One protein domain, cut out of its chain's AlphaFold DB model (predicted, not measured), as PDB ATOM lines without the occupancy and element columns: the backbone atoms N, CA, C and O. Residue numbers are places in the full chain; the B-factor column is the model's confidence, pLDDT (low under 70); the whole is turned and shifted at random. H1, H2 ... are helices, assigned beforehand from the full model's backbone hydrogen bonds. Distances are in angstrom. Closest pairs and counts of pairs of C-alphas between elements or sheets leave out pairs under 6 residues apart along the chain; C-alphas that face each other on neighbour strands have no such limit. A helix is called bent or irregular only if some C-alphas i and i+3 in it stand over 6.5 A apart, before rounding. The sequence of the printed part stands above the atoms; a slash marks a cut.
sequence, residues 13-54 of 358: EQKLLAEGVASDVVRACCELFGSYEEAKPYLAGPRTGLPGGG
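Overview. This is residues 13 to 54 of the 358 residues of an uncharacterized protein of Chlamydomonas schloesseri (UniProt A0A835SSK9). Three short helices make a small triangle: H1 and H2 form a hairpin, H3 closes the third side, and a tail of residues 44 to 54 lies toward one end of the longest axis. The printed part has 42 residues with three named helices, H1, H2, H3 in chain order, and no named strand: all helix. It is compact, with a radius of gyration of the C-alphas of 9.4 A, and its outline is elongated, 27 by 17 by 14 A.

Along the chain. H1, residues 13 to 18, begins at C-alpha 13 (-20.623, -23.094, -45.344) and is 8.5 A long. H2, residues 23 to 32, is 14.2 A long. H3, residues 36 to 43, is 9.9 A long and ends at C-alpha 43 (-19.637, -34.418, -52.391); it is only just irregular, with C-alphas 38 and 41 7.0 A apart.

Arrangement. H1 and H2, a helical hairpin, touch at a steep tilt of 39 degrees, opposite ways; their closest C-alphas, of Glu 13 and Val 26, are 6.1 A apart. H3 is close to but not clearly touching H1, closest C-alphas Lys 15 and Tyr 36, 7.3 A, and H2, Cys 29 and Ala 39, 6.2 A. Every O i to N i+4 pair is within hydrogen-bond range in H1 and H2, and 2 of 4 in H3.

Size, cuts and confidence. The C-alphas of Gly 34 and Gly 54, the two farthest apart, are 27.0 A apart. The printed part has no cut, and both links are tight. Residues 44 to 54 have pLDDT under 70.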
ATOM      1  N   GLU A  13     -19.233 -22.843 -45.727       90.75
ATOM      2  CA  GLU A  13     -20.623 -23.094 -45.344       90.75
ATOM      3  C   GLU A  13     -21.616 -22.468 -46.333       90.75
ATOM      4  O   GLU A  13     -22.489 -23.158 -46.855       90.75
ATOM      5  N   GLN A  14     -21.443 -21.183 -46.667       90.06
ATOM      6  CA  GLN A  14     -22.316 -20.478 -47.609       90.06
ATOM      7  C   GLN A  14     -22.289 -21.101 -49.006       90.06
ATOM      8  O   GLN A  14     -23.330 -21.196 -49.651       90.06
ATOM      9  N   LYS A  15     -21.112 -21.531 -49.479       88.69
ATOM     10  CA  LYS A  15     -20.982 -22.204 -50.778       88.69
ATOM     11  C   LYS A  15     -21.688 -23.554 -50.784       88.69
ATOM     12  O   LYS A  15     -22.429 -23.833 -51.715       88.69
ATOM     13  N   LEU A  16     -21.479 -24.367 -49.750       87.06
ATOM     14  CA  LEU A  16     -22.079 -25.697 -49.662       87.06
ATOM     15  C   LEU A  16     -23.606 -25.628 -49.533       87.06
ATOM     16  O   LEU A  16     -24.308 -26.368 -50.216       87.06
ATOM     17  N   LEU A  17     -24.129 -24.700 -48.725       86.88
ATOM     18  CA  LEU A  17     -25.574 -24.470 -48.620       86.88
ATOM     19  C   LEU A  17     -26.171 -23.967 -49.941       86.88
ATOM     20  O   LEU A  17     -27.252 -24.404 -50.325       86.88
ATOM     21  N   ALA A  18     -25.470 -23.083 -50.660       85.75
ATOM     22  CA  ALA A  18     -25.908 -22.604 -51.974       85.75
ATOM     23  C   ALA A  18     -25.943 -23.718 -53.037       85.75
ATOM     24  O   ALA A  18     -26.742 -23.652 -53.966       85.75
ATOM     25  N   GLU A  19     -25.111 -24.749 -52.880       83.06
ATOM     26  CA  GLU A  19     -25.079 -25.960 -53.713       83.06
ATOM     27  C   GLU A  19     -26.129 -27.007 -53.293       83.06
ATOM     28  O   GLU A  19     -26.196 -28.086 -53.873       83.06
ATOM     29  N   GLY A  20     -26.967 -26.704 -52.293       82.56
ATOM     30  CA  GLY A  20     -28.039 -27.593 -51.840       82.56
ATOM     31  C   GLY A  20     -27.570 -28.757 -50.966       82.56
ATOM     32  O   GLY A  20     -28.335 -29.693 -50.740       82.56
ATOM     33  N   VAL A  21     -26.336 -28.708 -50.454       81.31
ATOM     34  CA  VAL A  21     -25.809 -29.733 -49.546       81.31
ATOM     35  C   VAL A  21     -26.563 -29.679 -48.213       81.31
ATOM     36  O   VAL A  21     -26.771 -28.607 -47.642       81.31
ATOM     37  N   ALA A  22     -26.963 -30.846 -47.700       78.12
ATOM     38  CA  ALA A  22     -27.678 -30.963 -46.432       78.12
ATOM     39  C   ALA A  22     -26.865 -30.390 -45.253       78.12
ATOM     40  O   ALA A  22     -25.645 -30.540 -45.188       78.12
ATOM     41  N   SER A  23     -27.536 -29.727 -44.307       79.94
ATOM     42  CA  SER A  23     -26.888 -28.937 -43.246       79.94
ATOM     43  C   SER A  23     -25.947 -29.739 -42.337       79.94
ATOM     44  O   SER A  23     -24.945 -29.215 -41.852       79.94
ATOM     45  N   ASP A  24     -26.261 -31.008 -42.097       74.94
ATOM     46  CA  ASP A  24     -25.431 -31.946 -41.340       74.94
ATOM     47  C   ASP A  24     -24.127 -32.287 -42.080       74.94
ATOM     48  O   ASP A  24     -23.054 -32.273 -41.471       74.94
ATOM     49  N   VAL A  25     -24.205 -32.498 -43.397       81.69
ATOM     50  CA  VAL A  25     -23.047 -32.698 -44.280       81.69
ATOM     51  C   VAL A  25     -22.216 -31.417 -44.386       81.69
ATOM     52  O   VAL A  25     -20.990 -31.483 -44.318       81.69
ATOM     53  N   VAL A  26     -22.854 -30.242 -44.473       83.94
ATOM     54  CA  VAL A  26     -22.152 -28.947 -44.473       83.94
ATOM     55  C   VAL A  26     -21.315 -28.776 -43.212       83.94
ATOM     56  O   VAL A  26     -20.122 -28.488 -43.312       83.94
ATOM     57  N   ARG A  27     -21.906 -29.006 -42.032       84.25
ATOM     58  CA  ARG A  27     -21.190 -28.904 -40.754       84.25
ATOM     59  C   ARG A  27     -19.967 -29.820 -40.728       84.25
ATOM     60  O   ARG A  27     -18.875 -29.365 -40.402       84.25
ATOM     61  N   ALA A  28     -20.131 -31.076 -41.138       82.50
ATOM     62  CA  ALA A  28     -19.026 -32.025 -41.207       82.50
ATOM     63  C   ALA A  28     -17.932 -31.587 -42.189       82.50
ATOM     64  O   ALA A  28     -16.748 -31.660 -41.875       82.50
ATOM     65  N   CYS A  29     -18.303 -31.077 -43.363       87.50
ATOM     66  CA  CYS A  29     -17.335 -30.541 -44.312       87.50
ATOM     67  C   CYS A  29     -16.570 -29.339 -43.742       87.50
ATOM     68  O   CYS A  29     -15.367 -29.238 -43.966       87.50
ATOM     69  N   CYS A  30     -17.227 -28.461 -42.983       89.19
ATOM     70  CA  CYS A  30     -16.572 -27.335 -42.317       89.19
ATOM     71  C   CYS A  30     -15.626 -27.762 -41.184       89.19
ATOM     72  O   CYS A  30     -14.637 -27.077 -40.941       89.19
ATOM     73  N   GLU A  31     -15.893 -28.885 -40.515       88.06
ATOM     74  CA  GLU A  31     -14.974 -29.473 -39.528       88.06
ATOM     75  C   GLU A  31     -13.758 -30.143 -40.188       88.06
ATOM     76  O   GLU A  31     -12.666 -30.170 -39.618       88.06
ATOM     77  N   LEU A  32     -13.937 -30.708 -41.385       88.12
ATOM     78  CA  LEU A  32     -12.944 -31.563 -42.035       88.12
ATOM     79  C   LEU A  32     -12.052 -30.863 -43.064       88.12
ATOM     80  O   LEU A  32     -10.937 -31.341 -43.312       88.12
ATOM     81  N   PHE A  33     -12.547 -29.808 -43.706       90.56
ATOM     82  CA  PHE A  33     -11.934 -29.212 -44.890       90.56
ATOM     83  C   PHE A  33     -11.753 -27.705 -44.720       90.56
ATOM     84  O   PHE A  33     -12.624 -27.005 -44.208       90.56
ATOM     85  N   GLY A  34     -10.621 -27.190 -45.201       88.19
ATOM     86  CA  GLY A  34     -10.319 -25.760 -45.173       88.19
ATOM     87  C   GLY A  34     -10.932 -24.990 -46.343       88.19
ATOM     88  O   GLY A  34     -10.964 -23.760 -46.330       88.19
ATOM     89  N   SER A  35     -11.409 -25.690 -47.377       89.44
ATOM     90  CA  SER A  35     -11.935 -25.063 -48.588       89.44
ATOM     91  C   SER A  35     -12.974 -25.917 -49.317       89.44
ATOM     92  O   SER A  35     -13.092 -27.123 -49.108       89.44
ATOM     93  N   TYR A  36     -13.722 -25.276 -50.221       86.81
ATOM     94  CA  TYR A  36     -14.714 -25.962 -51.054       86.81
ATOM     95  C   TYR A  36     -14.044 -26.939 -52.026       86.81
ATOM     96  O   TYR A  36     -14.550 -28.036 -52.231       86.81
ATOM     97  N   GLU A  37     -12.874 -26.587 -52.565       87.31
ATOM     98  CA  GLU A  37     -12.129 -27.461 -53.479       87.31
ATOM     99  C   GLU A  37     -11.649 -28.747 -52.792       87.31
ATOM    100  O   GLU A  37     -11.618 -29.802 -53.421       87.31
ATOM    101  N   GLU A  38     -11.335 -28.690 -51.494       87.06
ATOM    102  CA  GLU A  38     -11.011 -29.881 -50.699       87.06
ATOM    103  C   GLU A  38     -12.239 -30.762 -50.427       87.06
ATOM    104  O   GLU A  38     -12.124 -31.987 -50.431       87.06
ATOM    105  N   ALA A  39     -13.410 -30.155 -50.208       86.62
ATOM    106  CA  ALA A  39     -14.653 -30.875 -49.930       86.62
ATOM    107  C   ALA A  39     -15.271 -31.498 -51.193       86.62
ATOM    108  O   ALA A  39     -15.861 -32.577 -51.137       86.62
ATOM    109  N   LYS A  40     -15.111 -30.844 -52.348       85.44
ATOM    110  CA  LYS A  40     -15.761 -31.191 -53.619       85.44
ATOM    111  C   LYS A  40     -15.658 -32.676 -54.019       85.44
ATOM    112  O   LYS A  40     -16.692 -33.235 -54.383       85.44
ATOM    113  N   PRO A  41     -14.504 -33.371 -53.918       81.94
ATOM    114  CA  PRO A  41     -14.411 -34.793 -54.273       81.94
ATOM    115  C   PRO A  41     -15.283 -35.711 -53.405       81.94
ATOM    116  O   PRO A  41     -15.696 -36.775 -53.859       81.94
ATOM    117  N   TYR A  42     -15.570 -35.308 -52.166       83.38
ATOM    118  CA  TYR A  42     -16.385 -36.066 -51.212       83.38
ATOM    119  C   TYR A  42     -17.885 -35.835 -51.399       83.38
ATOM    120  O   TYR A  42     -18.694 -36.580 -50.854       83.38
ATOM    121  N   LEU A  43     -18.253 -34.818 -52.176       78.19
ATOM    122  CA  LEU A  43     -19.637 -34.418 -52.391       78.19
ATOM    123  C   LEU A  43     -20.231 -34.979 -53.690       78.19
ATOM    124  O   LEU A  43     -21.434 -34.883 -53.895       78.19
ATOM    125  N   ALA A  44     -19.425 -35.592 -54.556       66.50
ATOM    126  CA  ALA A  44     -19.880 -36.166 -55.820       66.50
ATOM    127  C   ALA A  44     -20.595 -37.518 -55.602       66.50
ATOM    128  O   ALA A  44     -19.964 -38.564 -55.683       66.50
ATOM    129  N   GLY A  45     -21.896 -37.537 -55.297       55.88
ATOM    130  CA  GLY A  45     -22.640 -38.794 -55.129       55.88
ATOM    131  C   GLY A  45     -24.149 -38.618 -54.921       55.88
ATOM    132  O   GLY A  45     -24.607 -37.518 -54.630       55.88
ATOM    133  N   PRO A  46     -24.949 -39.698 -55.022       46.16
ATOM    134  CA  PRO A  46     -26.417 -39.606 -55.037       46.16
ATOM    135  C   PRO A  46     -27.009 -39.106 -53.716       46.16
ATOM    136  O   PRO A  46     -28.131 -38.610 -53.672       46.16
ATOM    137  N   ARG A  47     -26.250 -39.232 -52.623       45.75
ATOM    138  CA  ARG A  47     -26.690 -38.911 -51.261       45.75
ATOM    139  C   ARG A  47     -26.491 -37.446 -50.860       45.75
ATOM    140  O   ARG A  47     -26.874 -37.086 -49.754       45.75
ATOM    141  N   THR A  48     -25.911 -36.611 -51.721       45.47
ATOM    142  CA  THR A  48     -25.606 -35.202 -51.407       45.47
ATOM    143  C   THR A  48     -26.507 -34.201 -52.127       45.47
ATOM    144  O   THR A  48     -26.378 -33.006 -51.884       45.47
ATOM    145  N   GLY A  49     -27.419 -34.666 -52.992       40.50
ATOM    146  CA  GLY A  49     -28.285 -33.794 -53.795       40.50
ATOM    147  C   GLY A  49     -27.595 -33.146 -55.004       40.50
ATOM    148  O   GLY A  49     -28.222 -32.344 -55.692       40.50
ATOM    149  N   LEU A  50     -26.339 -33.505 -55.298       36.38
ATOM    150  CA  LEU A  50     -25.590 -33.002 -56.452       36.38
ATOM    151  C   LEU A  50     -25.730 -33.926 -57.683       36.38
ATOM    152  O   LEU A  50     -25.784 -35.151 -57.535       36.38
ATOM    153  N   PRO A  51     -25.778 -33.378 -58.914       29.34
ATOM    154  CA  PRO A  51     -25.968 -34.165 -60.131       29.34
ATOM    155  C   PRO A  51     -24.739 -35.037 -60.451       29.34
ATOM    156  O   PRO A  51     -23.615 -34.539 -60.496       29.34
ATOM    157  N   GLY A  52     -24.969 -36.330 -60.720       40.59
ATOM    158  CA  GLY A  52     -23.941 -37.298 -61.153       40.59
ATOM    159  C   GLY A  52     -23.751 -38.534 -60.263       40.59
ATOM    160  O   GLY A  52     -22.775 -39.255 -60.434       40.59
ATOM    161  N   GLY A  53     -24.640 -38.780 -59.300       43.88
ATOM    162  CA  GLY A  53     -24.507 -39.884 -58.358       43.88
ATOM    163  C   GLY A  53     -25.157 -41.194 -58.800       43.88
ATOM    164  O   GLY A  53     -26.363 -41.342 -58.641       43.88
ATOM    165  N   GLY A  54     -24.368 -42.156 -59.274       52.09
ATOM    166  CA  GLY A  54     -24.792 -43.556 -59.361       52.09
ATOM    167  C   GLY A  54     -24.696 -44.269 -58.004       52.09
ATOM    168  O   GLY A  54     -23.929 -43.865 -57.121       52.09
TER     169      GLY A  54